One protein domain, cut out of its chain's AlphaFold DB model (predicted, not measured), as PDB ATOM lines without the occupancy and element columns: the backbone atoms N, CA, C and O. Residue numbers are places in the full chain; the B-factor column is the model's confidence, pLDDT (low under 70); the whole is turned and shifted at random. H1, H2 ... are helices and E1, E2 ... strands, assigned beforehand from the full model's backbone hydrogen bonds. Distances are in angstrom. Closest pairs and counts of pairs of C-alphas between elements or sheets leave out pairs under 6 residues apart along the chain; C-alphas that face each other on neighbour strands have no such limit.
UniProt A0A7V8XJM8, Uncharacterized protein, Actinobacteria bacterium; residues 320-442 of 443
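What this domain is: This is residues 320 to 442 of the 443 residues of an uncharacterized protein of Actinobacteria bacterium (UniProt A0A7V8XJM8). The domain is a sandwich, two strongly twisted sheets face to face: one of four strands, E1, E6, E3 and E4, the other of three, E5, E2 and E7. The far part of the hairpin E3 and E4 bends away from the rest of its sheet, and the one short helix, H1, lies beyond the opposite end of the sandwich. The printed part has 123 residues with seven named strands and one named helix, in the order E1 E2 E3 E4 E5 E6 H1 E7, and the class is mostly strand. Both sheets are antiparallel, in the orders E1 E6 E3 E4 and E5 E2 E7. The whole is compact, with a radius of gyration of the C-alphas of 15.5 A and spans of 48 by 34 by 23 A.

Where its parts are: E1, residues 322 to 330, begins at C-alpha 322 (185.765, 178.562, 200.132), bends by 96 degrees at residue 325 and is 18.4 A long. E2 is residues 338 to 346, 26.1 A. E3, residues 357 to 368, 29.5 A, bends by 78 degrees at residue 365. E4, residues 374 to 387, 26.1 A, bends by 104 degrees at residue 378. E5 is residues 399 to 403, 12.5 A, and E6 residues 406 to 413, 23.6 A. H1, residues 418 to 421, begins at (174.592, 170.903, 199.934). E7, residues 434 to 441, 23.0 A, ends at C-alpha 441 (198.450, 193.827, 216.142).

How they stand to each other: In the larger sheet E1 is an edge strand beside E6, with N 328 and O 408 2.9 A apart. E6 pairs with E3 through N 362 and O 409, 2.8 A. E3 and E4 form a hairpin, with N 361 and O 383 at 2.8 A and, past the bends, N 367 and O 375 at 3.1 A. In the other sheet the inner strand E2 pairs with E7, N 342 and O 438 at 2.9 A, and with E5, N 341 and O 400 at 2.8 A. The facing parts of the sheets are 10.3 A centre to centre, with strands at 25 degrees. Between the sheets, the closest C-alphas of E1 and E7, Met 322 and Lys 434, are 6.1 A apart. H1 is on neither sheet; it is too short for an O i to N i+4 pair, and its one O i to N i+3 pair is within range.

The domain as a whole: The two farthest C-alphas, of Asn 336 and Pro 423, are 49.0 A apart. The printed part has no cut. The links E4 to E5 and H1 to E7 are long. The mean pLDDT of the printed part is 92.5; residues 396 to 397 are under 70.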
ATOM      1  N   GLY A 320     180.973 184.132 200.429       89.00
ATOM      2  CA  GLY A 320     181.909 183.890 201.519       89.00
ATOM      3  C   GLY A 320     182.350 182.436 201.690       89.00
ATOM      4  O   GLY A 320     183.080 182.159 202.641       89.00
ATOM      5  N   TRP A 321     181.917 181.493 200.845       92.81
ATOM      6  CA  TRP A 321     182.381 180.105 200.922       92.81
ATOM      7  C   TRP A 321     183.702 179.894 200.179       92.81
ATOM      8  O   TRP A 321     183.852 180.280 199.020       92.81
ATOM      9  N   MET A 322     184.634 179.190 200.820       94.12
ATOM     10  CA  MET A 322     185.765 178.562 200.132       94.12
ATOM     11  C   MET A 322     185.395 177.161 199.648       94.12
ATOM     12  O   MET A 322     184.553 176.494 200.259       94.12
ATOM     13  N   SER A 323     186.072 176.689 198.603       92.69
ATOM     14  CA  SER A 323     186.062 175.270 198.230       92.69
ATOM     15  C   SER A 323     187.062 174.497 199.107       92.69
ATOM     16  O   SER A 323     187.042 174.631 200.330       92.69
ATOM     17  N   SER A 324     187.960 173.700 198.530       95.56
ATOM     18  CA  SER A 324     188.984 172.974 199.291       95.56
ATOM     19  C   SER A 324     190.105 173.871 199.818       95.56
ATOM     20  O   SER A 324     190.747 173.510 200.803       95.56
ATOM     21  N   THR A 325     190.347 175.035 199.204       95.69
ATOM     22  CA  THR A 325     191.444 175.937 199.581       95.69
ATOM     23  C   THR A 325     191.010 177.399 199.646       95.69
ATOM     24  O   THR A 325     190.143 177.833 198.894       95.69
ATOM     25  N   ALA A 326     191.621 178.151 200.563       95.31
ATOM     26  CA  ALA A 326     191.539 179.606 200.636       95.31
ATOM     27  C   ALA A 326     192.851 180.176 201.174       95.31
ATOM     28  O   ALA A 326     193.588 179.502 201.900       95.31
ATOM     29  N   ALA A 327     193.133 181.432 200.851       95.19
ATOM     30  CA  ALA A 327     194.316 182.113 201.343       95.19
ATOM     31  C   ALA A 327     194.042 183.565 201.728       95.19
ATOM     32  O   ALA A 327     193.151 184.223 201.193       95.19
ATOM     33  N   PHE A 328     194.869 184.070 202.637       96.19
ATOM     34  CA  PHE A 328     194.895 185.468 203.036       96.19
ATOM     35  C   PHE A 328     196.327 185.967 203.098       96.19
ATOM     36  O   PHE A 328     197.200 185.308 203.654       96.19
ATOM     37  N   ASN A 329     196.565 187.149 202.553       96.25
ATOM     38  CA  ASN A 329     197.855 187.816 202.588       96.25
ATOM     39  C   ASN A 329     197.691 189.124 203.346       96.25
ATOM     40  O   ASN A 329     196.812 189.912 203.005       96.25
ATOM     41  N   GLN A 330     198.555 189.368 204.325       96.94
ATOM     42  CA  GLN A 330     198.730 190.673 204.946       96.94
ATOM     43  C   GLN A 330     200.099 191.195 204.520       96.94
ATOM     44  O   GLN A 330     201.122 190.662 204.949       96.94
ATOM     45  N   PHE A 331     200.121 192.221 203.678       96.31
ATOM     46  CA  PHE A 331     201.346 192.797 203.121       96.31
ATOM     47  C   PHE A 331     201.857 193.981 203.945       96.31
ATOM     48  O   PHE A 331     203.059 194.147 204.128       96.31
ATOM     49  N   ALA A 332     200.941 194.789 204.483       94.25
ATOM     50  CA  ALA A 332     201.277 195.984 205.251       94.25
ATOM     51  C   ALA A 332     200.260 196.243 206.367       94.25
ATOM     52  O   ALA A 332     199.104 195.840 206.272       94.25
ATOM     53  N   THR A 333     200.680 196.942 207.420       91.88
ATOM     54  CA  THR A 333     199.810 197.423 208.503       91.88
ATOM     55  C   THR A 333     200.274 198.806 208.950       91.88
ATOM     56  O   THR A 333     201.468 199.090 208.937       91.88
ATOM     57  N   ALA A 334     199.331 199.671 209.330       86.44
ATOM     58  CA  ALA A 334     199.642 200.969 209.934       86.44
ATOM     59  C   ALA A 334     199.967 200.858 211.438       86.44
ATOM     60  O   ALA A 334     200.472 201.808 212.030       86.44
ATOM     61  N   ALA A 335     199.647 199.717 212.054       89.75
ATOM     62  CA  ALA A 335     199.894 199.429 213.463       89.75
ATOM     63  C   ALA A 335     201.218 198.665 213.653       89.75
ATOM     64  O   ALA A 335     202.051 198.590 212.750       89.75
ATOM     65  N   ASN A 336     201.409 198.068 214.831       90.62
ATOM     66  CA  ASN A 336     202.552 197.205 215.108       90.62
ATOM     67  C   ASN A 336     202.620 196.053 214.078       90.62
ATOM     68  O   ASN A 336     201.635 195.323 213.924       90.62
ATOM     69  N   PRO A 337     203.753 195.856 213.372       93.19
ATOM     70  CA  PRO A 337     203.892 194.772 212.401       93.19
ATOM     71  C   PRO A 337     203.900 193.388 213.055       93.19
ATOM     72  O   PRO A 337     203.697 192.396 212.361       93.19
ATOM     73  N   ARG A 338     204.126 193.296 214.372       95.75
ATOM     74  CA  ARG A 338     204.053 192.049 215.143       95.75
ATOM     75  C   ARG A 338     202.661 191.900 215.752       95.75
ATOM     76  O   ARG A 338     202.123 192.846 216.320       95.75
ATOM     77  N   GLY A 339     202.087 190.708 215.647       94.56
ATOM     78  CA  GLY A 339     200.704 190.447 216.035       94.56
ATOM     79  C   GLY A 339     200.331 188.979 215.919       94.56
ATOM     80  O   GLY A 339     201.189 188.096 215.960       94.56
ATOM     81  N   TYR A 340     199.041 188.742 215.730       94.88
ATOM     82  CA  TYR A 340     198.474 187.424 215.490       94.88
ATOM     83  C   TYR A 340     197.728 187.404 214.158       94.88
ATOM     84  O   TYR A 340     196.882 188.259 213.889       94.88
ATOM     85  N   ALA A 341     198.019 186.398 213.342       94.81
ATOM     86  CA  ALA A 341     197.154 185.979 212.256       94.81
ATOM     87  C   ALA A 341     195.879 185.372 212.861       94.81
ATOM     88  O   ALA A 341     195.951 184.418 213.639       94.81
ATOM     89  N   LYS A 342     194.722 185.949 212.526       94.88
ATOM     90  CA  LYS A 342     193.400 185.502 212.972       94.88
ATOM     91  C   LYS A 342     192.754 184.678 211.866       94.88
ATOM     92  O   LYS A 342     192.628 185.159 210.740       94.88
ATOM     93  N   VAL A 343     192.299 183.479 212.215       95.12
ATOM     94  CA  VAL A 343     191.481 182.633 211.340       95.12
ATOM     95  C   VAL A 343     190.224 182.206 212.093       95.12
ATOM     96  O   VAL A 343     190.303 181.733 213.223       95.12
ATOM     97  N   ILE A 344     189.060 182.369 211.475       95.69
ATOM     98  CA  ILE A 344     187.810 181.734 211.898       95.69
ATOM     99  C   ILE A 344     187.282 180.954 210.701       95.69
ATOM    100  O   ILE A 344     187.233 181.486 209.600       95.69
ATOM    101  N   LEU A 345     186.877 179.707 210.906       95.94
ATOM    102  CA  LEU A 345     186.244 178.875 209.889       95.94
ATOM    103  C   LEU A 345     184.859 178.472 210.375       95.94
ATOM    104  O   LEU A 345     184.712 177.946 211.476       95.94
ATOM    105  N   SER A 346     183.842 178.701 209.553       95.44
ATOM    106  CA  SER A 346     182.455 178.443 209.931       95.44
ATOM    107  C   SER A 346     181.730 177.560 208.923       95.44
ATOM    108  O   SER A 346     181.820 177.773 207.716       95.44
ATOM    109  N   ARG A 347     180.961 176.591 209.426       94.44
ATOM    110  CA  ARG A 347     179.954 175.831 208.669       94.44
ATOM    111  C   ARG A 347     178.535 176.076 209.194       94.44
ATOM    112  O   ARG A 347     177.633 175.311 208.892       94.44
ATOM    113  N   VAL A 348     178.293 177.143 209.962       92.75
ATOM    114  CA  VAL A 348     176.964 177.405 210.572       92.75
ATOM    115  C   VAL A 348     175.848 177.655 209.559       92.75
ATOM    116  O   VAL A 348     174.686 177.437 209.867       92.75
ATOM    117  N   ALA A 349     176.191 178.078 208.342       86.25
ATOM    118  CA  ALA A 349     175.231 178.236 207.252       86.25
ATOM    119  C   ALA A 349     174.833 176.894 206.592       86.25
ATOM    120  O   ALA A 349     174.039 176.891 205.660       86.25
ATOM    121  N   SER A 350     175.377 175.766 207.064       84.50
ATOM    122  CA  SER A 350     175.063 174.405 206.625       84.50
ATOM    123  C   SER A 350     174.924 173.491 207.850       84.50
ATOM    124  O   SER A 350     175.911 173.028 208.422       84.50
ATOM    125  N   CYS A 351     173.685 173.235 208.277       86.38
ATOM    126  CA  CYS A 351     173.377 172.423 209.465       86.38
ATOM    127  C   CYS A 351     172.743 171.060 209.123       86.38
ATOM    128  O   CYS A 351     171.927 170.549 209.886       86.38
ATOM    129  N   GLY A 352     173.107 170.481 207.974       84.06
ATOM    130  CA  GLY A 352     172.670 169.145 207.550       84.06
ATOM    131  C   GLY A 352     173.425 167.990 208.234       84.06
ATOM    132  O   GLY A 352     174.128 168.211 209.226       84.06
ATOM    133  N   PRO A 353     173.304 166.755 207.702       88.56
ATOM    134  CA  PRO A 353     174.076 165.604 208.163       88.56
ATOM    135  C   PRO A 353     175.570 165.920 208.253       88.56
ATOM    136  O   PRO A 353     176.145 166.529 207.348       88.56
ATOM    137  N   ASP A 354     176.199 165.515 209.356       89.88
ATOM    138  CA  ASP A 354     177.590 165.870 209.605       89.88
ATOM    139  C   ASP A 354     178.537 165.166 208.625       89.88
ATOM    140  O   ASP A 354     178.530 163.943 208.482       89.88
ATOM    141  N   LYS A 355     179.385 165.961 207.969       91.62
ATOM    142  CA  LYS A 355     180.479 165.506 207.105       91.62
ATOM    143  C   LYS A 355     181.753 166.215 207.569       91.62
ATOM    144  O   LYS A 355     182.028 167.318 207.089       91.62
ATOM    145  N   PRO A 356     182.503 165.643 208.528       93.94
ATOM    146  CA  PRO A 356     183.665 166.300 209.120       93.94
ATOM    147  C   PRO A 356     184.718 166.642 208.061       93.94
ATOM    148  O   PRO A 356     185.053 165.801 207.228       93.94
ATOM    149  N   GLY A 357     185.235 167.871 208.085       95.12
ATOM    150  CA  GLY A 357     186.338 168.308 207.228       95.12
ATOM    151  C   GLY A 357     187.630 168.436 208.028       95.12
ATOM    152  O   GLY A 357     187.663 169.155 209.027       95.12
ATOM    153  N   ASN A 358     188.701 167.773 207.592       97.38
ATOM    154  CA  ASN A 358     190.027 167.935 208.177       97.38
ATOM    155  C   ASN A 358     190.642 169.228 207.651       97.38
ATOM    156  O   ASN A 358     190.896 169.366 206.455       97.38
ATOM    157  N   VAL A 359     190.871 170.173 208.549       96.88
ATOM    158  CA  VAL A 359     191.415 171.493 208.254       96.88
ATOM    159  C   VAL A 359     192.916 171.489 208.521       96.88
ATOM    160  O   VAL A 359     193.352 171.083 209.599       96.88
ATOM    161  N   THR A 360     193.700 172.010 207.579       97.06
ATOM    162  CA  THR A 360     195.094 172.414 207.809       97.06
ATOM    163  C   THR A 360     195.228 173.913 207.574       97.06
ATOM    164  O   THR A 360     194.809 174.421 206.538       97.06
ATOM    165  N   ILE A 361     195.810 174.621 208.539       96.31
ATOM    166  CA  ILE A 361     196.071 176.061 208.487       96.31
ATOM    167  C   ILE A 361     197.579 176.250 208.564       96.31
ATOM    168  O   ILE A 361     198.203 175.846 209.545       96.31
ATOM    169  N   LYS A 362     198.166 176.873 207.547       97.44
ATOM    170  CA  LYS A 362     199.583 177.238 207.511       97.44
ATOM    171  C   LYS A 362     199.714 178.746 207.559       97.44
ATOM    172  O   LYS A 362     199.043 179.442 206.804       97.44
ATOM    173  N   VAL A 363     200.604 179.242 208.408       97.25
ATOM    174  CA  VAL A 363     200.993 180.656 208.442       97.25
ATOM    175  C   VAL A 363     202.477 180.751 208.144       97.25
ATOM    176  O   VAL A 363     203.281 180.008 208.708       97.25
ATOM    177  N   GLY A 364     202.857 181.647 207.241       96.88
ATOM    178  CA  GLY A 364     204.238 181.763 206.795       96.88
ATOM    179  C   GLY A 364     204.603 183.126 206.231       96.88
ATOM    180  O   GLY A 364     203.762 184.013 206.099       96.88
ATOM    181  N   THR A 365     205.881 183.294 205.893       96.00
ATOM    182  CA  THR A 365     206.372 184.507 205.224       96.00
ATOM    183  C   THR A 365     205.805 184.598 203.810       96.00
ATOM    184  O   THR A 365     205.737 183.582 203.114       96.00
ATOM    185  N   VAL A 366     205.467 185.802 203.348       95.62
ATOM    186  CA  VAL A 366     205.047 186.021 201.953       95.62
ATOM    187  C   VAL A 366     206.269 186.075 201.047       95.62
ATOM    188  O   VAL A 366     207.215 186.803 201.335       95.62
ATOM    189  N   VAL A 367     206.238 185.341 199.936       95.19
ATOM    190  CA  VAL A 367     207.189 185.511 198.830       95.19
ATOM    191  C   VAL A 367     206.449 185.525 197.494       95.19
ATOM    192  O   VAL A 367     205.334 185.007 197.378       95.19
ATOM    193  N   VAL A 368     207.074 186.107 196.471       94.75
ATOM    194  CA  VAL A 368     206.558 186.064 195.098       94.75
ATOM    195  C   VAL A 368     206.832 184.678 194.511       94.75
ATOM    196  O   VAL A 368     207.984 184.286 194.326       94.75
ATOM    197  N   GLY A 369     205.773 183.924 194.226       91.62
ATOM    198  CA  GLY A 369     205.873 182.580 193.666       91.62
ATOM    199  C   GLY A 369     206.260 182.557 192.179       91.62
ATOM    200  O   GLY A 369     206.277 183.595 191.511       91.62
ATOM    201  N   PRO A 370     206.503 181.363 191.603       88.38
ATOM    202  CA  PRO A 370     206.892 181.207 190.196       88.38
ATOM    203  C   PRO A 370     205.875 181.785 189.204       88.38
ATOM    204  O   PRO A 370     206.254 182.328 188.170       88.38
ATOM    205  N   LYS A 371     204.582 181.719 189.547       87.62
ATOM    206  CA  LYS A 371     203.476 182.301 188.769       87.62
ATOM    207  C   LYS A 371     203.238 183.786 189.064       87.62
ATOM    208  O   LYS A 371     202.189 184.302 188.712       87.62
ATOM    209  N   LYS A 372     204.173 184.450 189.754       90.62
ATOM    210  CA  LYS A 372     204.055 185.849 190.196       90.62
ATOM    211  C   LYS A 372     202.826 186.125 191.073       90.62
ATOM    212  O   LYS A 372     202.307 187.231 191.099       90.62
ATOM    213  N   GLN A 373     202.404 185.108 191.818       90.00
ATOM    214  CA  GLN A 373     201.335 185.163 192.813       90.00
ATOM    215  C   GLN A 373     201.928 184.954 194.213       90.00
ATOM    216  O   GLN A 373     202.973 184.299 194.323       90.00
ATOM    217  N   PRO A 374     201.314 185.489 195.284       92.19
ATOM    218  CA  PRO A 374     201.815 185.294 196.640       92.19
ATOM    219  C   PRO A 374     201.755 183.816 197.041       92.19
ATOM    220  O   PRO A 374     200.718 183.167 196.902       92.19
ATOM    221  N   VAL A 375     202.854 183.300 197.590       94.75
ATOM    222  CA  VAL A 375     202.941 181.948 198.164       94.75
ATOM    223  C   VAL A 375     203.625 181.993 199.527       94.75
ATOM    224  O   VAL A 375     204.315 182.964 199.855       94.75
ATOM    225  N   ILE A 376     203.440 180.946 200.334       96.12
ATOM    226  CA  ILE A 376     204.213 180.789 201.569       96.12
ATOM    227  C   ILE A 376     205.663 180.444 201.207       96.12
ATOM    228  O   ILE A 376     205.925 179.444 200.546       96.12
ATOM    229  N   GLY A 377     206.606 181.270 201.666       94.31
ATOM    230  CA  GLY A 377     208.040 180.987 201.582       94.31
ATOM    231  C   GLY A 377     208.473 180.025 202.684       94.31
ATOM    232  O   GLY A 377     208.637 178.829 202.461       94.31
ATOM    233  N   ARG A 378     208.639 180.544 203.905       95.62
ATOM    234  CA  ARG A 378     208.901 179.738 205.100       95.62
ATOM    235  C   ARG A 378     207.625 179.603 205.919       95.62
ATOM    236  O   ARG A 378     207.074 180.612 206.361       95.62
ATOM    237  N   VAL A 379     207.199 178.366 206.166       97.00
ATOM    238  CA  VAL A 379     206.138 178.064 207.136       97.00
ATOM    239  C   VAL A 379     206.657 178.407 208.531       97.00
ATOM    240  O   VAL A 379     207.721 177.939 208.934       97.00
ATOM    241  N   LEU A 380     205.931 179.265 209.238       94.38
ATOM    242  CA  LEU A 380     206.212 179.632 210.624       94.38
ATOM    243  C   LEU A 380     205.446 178.718 211.576       94.38
ATOM    244  O   LEU A 380     205.990 178.295 212.591       94.38
ATOM    245  N   GLU A 381     204.205 178.390 211.221       95.06
ATOM    246  CA  GLU A 381     203.343 177.537 212.027       95.06
ATOM    247  C   GLU A 381     202.356 176.761 211.149       95.06
ATOM    248  O   GLU A 381     201.878 177.262 210.128       95.06
ATOM    249  N   GLU A 382     202.043 175.534 211.565       95.38
ATOM    250  CA  GLU A 382     200.994 174.699 210.984       95.38
ATOM    251  C   GLU A 382     200.067 174.216 212.103       95.38
ATOM    252  O   GLU A 382     200.518 173.694 213.126       95.38
ATOM    253  N   ARG A 383     198.759 174.379 211.906       93.81
ATOM    254  CA  ARG A 383     197.709 173.883 212.799       93.81
ATOM    255  C   ARG A 383     196.791 172.949 212.033       93.81
ATOM    256  O   ARG A 383     196.489 173.183 210.864       93.81
ATOM    257  N   ARG A 384     196.326 171.899 212.706       95.12
ATOM    258  CA  ARG A 384     195.344 170.958 212.169       95.12
ATOM    259  C   ARG A 384     194.168 170.849 213.119       95.12
ATOM    260  O   ARG A 384     194.364 170.825 214.331       95.12
ATOM    261  N   ALA A 385     192.972 170.788 212.559       94.88
ATOM    262  CA  ALA A 385     191.726 170.678 213.305       94.88
ATOM    263  C   ALA A 385     190.680 169.932 212.473       94.88
ATOM    264  O   ALA A 385     190.870 169.702 211.281       94.88
ATOM    265  N   VAL A 386     189.560 169.577 213.094       95.88
ATOM    266  CA  VAL A 386     188.404 169.000 212.401       95.88
ATOM    267  C   VAL A 386     187.235 169.967 212.537       95.88
ATOM    268  O   VAL A 386     186.890 170.374 213.644       95.88
ATOM    269  N   LEU A 387     186.636 170.349 211.410       95.25
ATOM    270  CA  LEU A 387     185.466 171.218 211.363       95.25
ATOM    271  C   LEU A 387     184.221 170.401 211.009       95.25
ATOM    272  O   LEU A 387     184.087 169.875 209.902       95.25
ATOM    273  N   HIS A 388     183.297 170.331 211.960       94.94
ATOM    274  CA  HIS A 388     182.000 169.673 211.804       94.94
ATOM    275  C   HIS A 388     180.948 170.629 211.220       94.94
ATOM    276  O   HIS A 388     181.109 171.853 211.259       94.94
ATOM    277  N   GLN A 389     179.862 170.078 210.675       92.25
ATOM    278  CA  GLN A 389     178.717 170.870 210.211       92.25
ATOM    279  C   GLN A 389     178.079 171.648 211.365       92.25
ATOM    280  O   GLN A 389     178.113 171.223 212.520       92.25
ATOM    281  N   CYS A 390     177.496 172.810 211.062       91.88
ATOM    282  CA  CYS A 390     176.881 173.685 212.065       91.88
ATOM    283  C   CYS A 390     177.831 174.160 213.194       91.88
ATOM    284  O   CYS A 390     177.379 174.578 214.263       91.88
ATOM    285  N   LYS A 391     179.156 174.081 212.996       95.00
ATOM    286  CA  LYS A 391     180.168 174.513 213.973       95.00
ATOM    287  C   LYS A 391     181.030 175.654 213.448       95.00
ATOM    288  O   LYS A 391     181.096 175.925 212.248       95.00
ATOM    289  N   VAL A 392     181.694 176.310 214.395       94.00
ATOM    290  CA  VAL A 392     182.706 177.340 214.169       94.00
ATOM    291  C   VAL A 392     183.996 176.879 214.827       94.00
ATOM    292  O   VAL A 392     183.978 176.422 215.967       94.00
ATOM    293  N   LEU A 393     185.103 177.025 214.114       91.94
ATOM    294  CA  LEU A 393     186.457 176.916 214.633       91.94
ATOM    295  C   LEU A 393     187.052 178.331 214.647       91.94
ATOM    296  O   LEU A 393     187.050 178.995 213.614       91.94
ATOM    297  N   GLY A 394     187.519 178.828 215.791       85.44
ATOM    298  CA  GLY A 394     187.948 180.225 215.922       85.44
ATOM    299  C   GLY A 394     188.816 180.500 217.155       85.44
ATOM    300  O   GLY A 394     189.279 179.562 217.803       85.44
ATOM    301  N   PRO A 395     189.072 181.782 217.483       74.06
ATOM    302  CA  PRO A 395     189.842 182.177 218.659       74.06
ATOM    303  C   PRO A 395     189.295 181.571 219.965       74.06
ATOM    304  O   PRO A 395     188.077 181.462 220.110       74.06
ATOM    305  N   PRO A 396     190.170 181.237 220.936       63.31
ATOM    306  CA  PRO A 396     191.607 181.546 220.974       63.31
ATOM    307  C   PRO A 396     192.505 180.571 220.190       63.31
ATOM    308  O   PRO A 396     193.664 180.892 219.949       63.31
ATOM    309  N   GLU A 397     191.990 179.418 219.758       66.12
ATOM    310  CA  GLU A 397     192.793 178.316 219.192       66.12
ATOM    311  C   GLU A 397     193.450 178.648 217.841       66.12
ATOM    312  O   GLU A 397     194.430 178.014 217.453       66.12
ATOM    313  N   LEU A 398     192.940 179.668 217.143       79.00
ATOM    314  CA  LEU A 398     193.388 180.091 215.814       79.00
ATOM    315  C   LEU A 398     193.973 181.516 215.775       79.00
ATOM    316  O   LEU A 398     193.857 182.220 214.769       79.00
ATOM    317  N   LEU A 399     194.592 181.949 216.878       87.25
ATOM    318  CA  LEU A 399     195.471 183.121 216.906       87.25
ATOM    319  C   LEU A 399     196.927 182.666 216.806       87.25
ATOM    320  O   LEU A 399     197.504 182.174 217.773       87.25
ATOM    321  N   ILE A 400     197.525 182.840 215.631       90.69
ATOM    322  CA  ILE A 400     198.874 182.353 215.327       90.69
ATOM    323  C   ILE A 400     199.850 183.534 215.317       90.69
ATOM    324  O   ILE A 400     199.614 184.481 214.564       90.69
ATOM    325  N   PRO A 401     200.934 183.529 216.116       93.00
ATOM    326  CA  PRO A 401     201.927 184.600 216.096       93.00
ATOM    327  C   PRO A 401     202.459 184.864 214.682       93.00
ATOM    328  O   PRO A 401     202.935 183.959 213.999       93.00
ATOM    329  N   ALA A 402     202.401 186.120 214.245       94.31
ATOM    330  CA  ALA A 402     202.807 186.520 212.905       94.31
ATOM    331  C   ALA A 402     203.490 187.894 212.907       94.31
ATOM    332  O   ALA A 402     203.283 188.730 213.788       94.31
ATOM    333  N   THR A 403     204.336 188.126 211.904       95.62
ATOM    334  CA  THR A 403     204.924 189.442 211.619       95.62
ATOM    335  C   THR A 403     204.636 189.789 210.166       95.62
ATOM    336  O   THR A 403     204.878 188.965 209.290       95.62
ATOM    337  N   VAL A 404     204.086 190.974 209.921       96.06
ATOM    338  CA  VAL A 404     203.761 191.470 208.577       96.06
ATOM    339  C   VAL A 404     205.061 191.738 207.793       96.06
ATOM    340  O   VAL A 404     205.951 192.387 208.350       96.06
ATOM    341  N   PRO A 405     205.192 191.279 206.529       96.94
ATOM    342  CA  PRO A 405     204.184 190.569 205.741       96.94
ATOM    343  C   PRO A 405     204.090 189.063 206.047       96.94
ATOM    344  O   PRO A 405     205.101 188.364 206.155       96.94
ATOM    345  N   PHE A 406     202.864 188.535 206.102       97.19
ATOM    346  CA  PHE A 406     202.602 187.096 206.249       97.19
ATOM    347  C   PHE A 406     201.452 186.619 205.352       97.19
ATOM    348  O   PHE A 406     200.607 187.400 204.910       97.19
ATOM    349  N   ARG A 407     201.415 185.309 205.107       97.50
ATOM    350  CA  ARG A 407     200.342 184.621 204.388       97.50
ATOM    351  C   ARG A 407     199.768 183.496 205.234       97.50
ATOM    352  O   ARG A 407     200.512 182.786 205.909       97.50
ATOM    353  N   ILE A 408     198.453 183.345 205.158       97.56
ATOM    354  CA  ILE A 408     197.678 182.228 205.681       97.56
ATOM    355  C   ILE A 408     197.209 181.394 204.490       97.56
ATOM    356  O   ILE A 408     196.659 181.942 203.535       97.56
ATOM    357  N   GLU A 409     197.385 180.082 204.562       97.56
ATOM    358  CA  GLU A 409     196.772 179.117 203.649       97.56
ATOM    359  C   GLU A 409     195.923 178.141 204.455       97.56
ATOM    360  O   GLU A 409     196.389 177.565 205.440       97.56
ATOM    361  N   VAL A 410     194.673 177.967 204.038       97.50
ATOM    362  CA  VAL A 410     193.727 177.025 204.630       97.50
ATOM    363  C   VAL A 410     193.387 175.975 203.590       97.50
ATOM    364  O   VAL A 410     193.005 176.310 202.470       97.50
ATOM    365  N   THR A 411     193.485 174.708 203.976       97.88
ATOM    366  CA  THR A 411     192.983 173.577 203.195       97.88
ATOM    367  C   THR A 411     191.978 172.790 204.025       97.88
ATOM    368  O   THR A 411     192.194 172.596 205.222       97.88
ATOM    369  N   ILE A 412     190.892 172.323 203.411       97.38
ATOM    370  CA  ILE A 412     189.879 171.495 204.073       97.38
ATOM    371  C   ILE A 412     189.459 170.322 203.192       97.38
ATOM    372  O   ILE A 412     188.991 170.511 202.071       97.38
ATOM    373  N   GLU A 413     189.591 169.107 203.722       95.62
ATOM    374  CA  GLU A 413     189.200 167.880 203.027       95.62
ATOM    375  C   GLU A 413     188.608 166.839 204.000       95.62
ATOM    376  O   GLU A 413     189.164 166.617 205.079       95.62
ATOM    377  N   PRO A 414     187.502 166.159 203.648       94.81
ATOM    378  CA  PRO A 414     186.699 166.365 202.444       94.81
ATOM    379  C   PRO A 414     185.848 167.652 202.497       94.81
ATOM    380  O   PRO A 414     185.450 168.133 203.565       94.81
ATOM    381  N   THR A 415     185.528 168.185 201.317       95.12
ATOM    382  CA  THR A 415     184.451 169.168 201.111       95.12
ATOM    383  C   THR A 415     183.077 168.486 201.141       95.12
ATOM    384  O   THR A 415     182.958 167.254 201.215       95.12
ATOM    385  N   PHE A 416     182.006 169.274 201.097       93.31
ATOM    386  CA  PHE A 416     180.634 168.777 201.015       93.31
ATOM    387  C   PHE A 416     179.836 169.533 199.954       93.31
ATOM    388  O   PHE A 416     180.074 170.716 199.744       93.31
ATOM    389  N   SER A 417     178.870 168.867 199.326       92.19
ATOM    390  CA  SER A 417     177.878 169.525 198.476       92.19
ATOM    391  C   SER A 417     176.542 169.600 199.213       92.19
ATOM    392  O   SER A 417     176.069 168.565 199.694       92.19
ATOM    393  N   PRO A 418     175.920 170.786 199.343       90.06
ATOM    394  CA  PRO A 418     174.592 170.903 199.934       90.06
ATOM    395  C   PRO A 418     173.555 170.004 199.252       90.06
ATOM    396  O   PRO A 418     172.784 169.366 199.956       90.06
ATOM    397  N   ASN A 419     173.571 169.888 197.919       88.62
ATOM    398  CA  ASN A 419     172.662 169.014 197.166       88.62
ATOM    399  C   ASN A 419     172.862 167.514 197.470       88.62
ATOM    400  O   ASN A 419     171.896 166.757 197.482       88.62
ATOM    401  N   GLU A 420     174.095 167.077 197.763       89.00
ATOM    402  CA  GLU A 420     174.363 165.692 198.194       89.00
ATOM    403  C   GLU A 420     173.799 165.400 199.594       89.00
ATOM    404  O   GLU A 420     173.447 164.259 199.895       89.00
ATOM    405  N   LEU A 421     173.753 166.414 200.462       85.94
ATOM    406  CA  LEU A 421     173.251 166.298 201.834       85.94
ATOM    407  C   LEU A 421     171.731 166.487 201.923       85.94
ATOM    408  O   LEU A 421     171.086 165.865 202.765       85.94
ATOM    409  N   ASP A 422     171.176 167.340 201.065       84.75
ATOM    410  CA  ASP A 422     169.753 167.624 200.925       84.75
ATOM    411  C   ASP A 422     169.407 167.796 199.432       84.75
ATOM    412  O   ASP A 422     169.693 168.851 198.856       84.75
ATOM    413  N   PRO A 423     168.752 166.802 198.801       85.94
ATOM    414  CA  PRO A 423     168.354 166.875 197.395       85.94
ATOM    415  C   PRO A 423     167.421 168.046 197.049       85.94
ATOM    416  O   PRO A 423     167.255 168.348 195.868       85.94
ATOM    417  N   ALA A 424     166.797 168.699 198.040       86.06
ATOM    418  CA  ALA A 424     166.001 169.907 197.823       86.06
ATOM    419  C   ALA A 424     166.864 171.162 197.591       86.06
ATOM    420  O   ALA A 424     166.378 172.145 197.028       86.06
ATOM    421  N   SER A 425     168.137 171.144 197.998       84.19
ATOM    422  CA  SER A 425     169.088 172.213 197.699       84.19
ATOM    423  C   SER A 425     169.494 172.162 196.229       84.19
ATOM    424  O   SER A 425     169.913 171.120 195.740       84.19
ATOM    425  N   SER A 426     169.448 173.291 195.522       86.50
ATOM    426  CA  SER A 426     169.972 173.396 194.153       86.50
ATOM    427  C   SER A 426     171.485 173.642 194.088       86.50
ATOM    428  O   SER A 426     172.054 173.629 192.997       86.50
ATOM    429  N   ASP A 427     172.151 173.875 195.226       85.19
ATOM    430  CA  ASP A 427     173.592 174.141 195.267       85.19
ATOM    431  C   ASP A 427     174.396 172.838 195.187       85.19
ATOM    432  O   ASP A 427     174.461 172.060 196.143       85.19
ATOM    433  N   VAL A 428     175.005 172.617 194.024       89.44
ATOM    434  CA  VAL A 428     175.810 171.432 193.699       89.44
ATOM    435  C   VAL A 428     177.312 171.639 193.923       89.44
ATOM    436  O   VAL A 428     178.106 170.736 193.649       89.44
ATOM    437  N   ARG A 429     177.733 172.825 194.384       91.12
ATOM    438  CA  ARG A 429     179.152 173.154 194.564       91.12
ATOM    439  C   ARG A 429     179.762 172.341 195.701       91.12
ATOM    440  O   ARG A 429     179.111 172.027 196.689       91.12
ATOM    441  N   GLN A 430     181.060 172.068 195.594       94.00
ATOM    442  CA  GLN A 430     181.838 171.468 196.676       94.00
ATOM    443  C   GLN A 430     182.376 172.561 197.606       94.00
ATOM    444  O   GLN A 430     183.323 173.278 197.267       94.00
ATOM    445  N   LEU A 431     181.761 172.672 198.782       94.81
ATOM    446  CA  LEU A 431     182.018 173.695 199.788       94.81
ATOM    447  C   LEU A 431     182.913 173.171 200.916       94.81
ATOM    448  O   LEU A 431     182.772 172.050 201.413       94.81
ATOM    449  N   GLY A 432     183.845 174.016 201.340       95.81
ATOM    450  CA  GLY A 432     184.736 173.785 202.465       95.81
ATOM    451  C   GLY A 432     184.201 174.417 203.737       95.81
ATOM    452  O   GLY A 432     183.656 173.724 204.590       95.81
ATOM    453  N   ALA A 433     184.379 175.724 203.886       96.31
ATOM    454  CA  ALA A 433     183.955 176.514 205.044       96.31
ATOM    455  C   ALA A 433     183.720 177.974 204.626       96.31
ATOM    456  O   ALA A 433     184.029 178.355 203.502       96.31
ATOM    457  N   LYS A 434     183.213 178.810 205.529       95.50
ATOM    458  CA  LYS A 434     183.303 180.267 205.403       95.50
ATOM    459  C   LYS A 434     184.477 180.774 206.238       95.50
ATOM    460  O   LYS A 434     184.365 180.736 207.469       95.50
ATOM    461  N   PRO A 435     185.601 181.175 205.620       94.75
ATOM    462  CA  PRO A 435     186.721 181.725 206.356       94.75
ATOM    463  C   PRO A 435     186.535 183.220 206.639       94.75
ATOM    464  O   PRO A 435     186.181 184.005 205.763       94.75
ATOM    465  N   GLU A 436     186.855 183.630 207.859       94.12
ATOM    466  CA  GLU A 436     187.121 185.019 208.220       94.12
ATOM    467  C   GLU A 436     188.597 185.125 208.610       94.12
ATOM    468  O   GLU A 436     189.076 184.448 209.525       94.12
ATOM    469  N   PHE A 437     189.319 185.977 207.890       94.44
ATOM    470  CA  PHE A 437     190.738 186.224 208.098       94.44
ATOM    471  C   PHE A 437     190.968 187.614 208.679       94.44
ATOM    472  O   PHE A 437     190.202 188.543 208.426       94.44
ATOM    473  N   GLY A 438     192.062 187.778 209.415       92.62
ATOM    474  CA  GLY A 438     192.498 189.096 209.846       92.62
ATOM    475  C   GLY A 438     193.874 189.108 210.490       92.62
ATOM    476  O   GLY A 438     194.538 188.080 210.637       92.62
ATOM    477  N   PHE A 439     194.278 190.300 210.912       94.44
ATOM    478  CA  PHE A 439     195.490 190.539 211.681       94.44
ATOM    479  C   PHE A 439     195.148 191.330 212.942       94.44
ATOM    480  O   PHE A 439     194.482 192.363 212.869       94.44
ATOM    481  N   VAL A 440     195.604 190.842 214.094       93.88
ATOM    482  CA  VAL A 440     195.456 191.520 215.384       93.88
ATOM    483  C   VAL A 440     196.841 192.000 215.822       93.88
ATOM    484  O   VAL A 440     197.660 191.160 216.205       93.88
ATOM    485  N   PRO A 441     197.149 193.307 215.739       92.69
ATOM    486  CA  PRO A 441     198.450 193.827 216.142       92.69
ATOM    487  C   PRO A 441     198.650 193.684 217.654       92.69
ATOM    488  O   PRO A 441     197.693 193.760 218.427       92.69
ATOM    489  N   LEU A 442     199.902 193.500 218.078       91.50
ATOM    490  CA  LEU A 442     200.264 193.668 219.484       91.50
ATOM    491  C   LEU A 442     200.119 195.149 219.885       91.50
ATOM    492  O   LEU A 442     200.380 196.015 219.040       91.50
TER     493      LEU A 442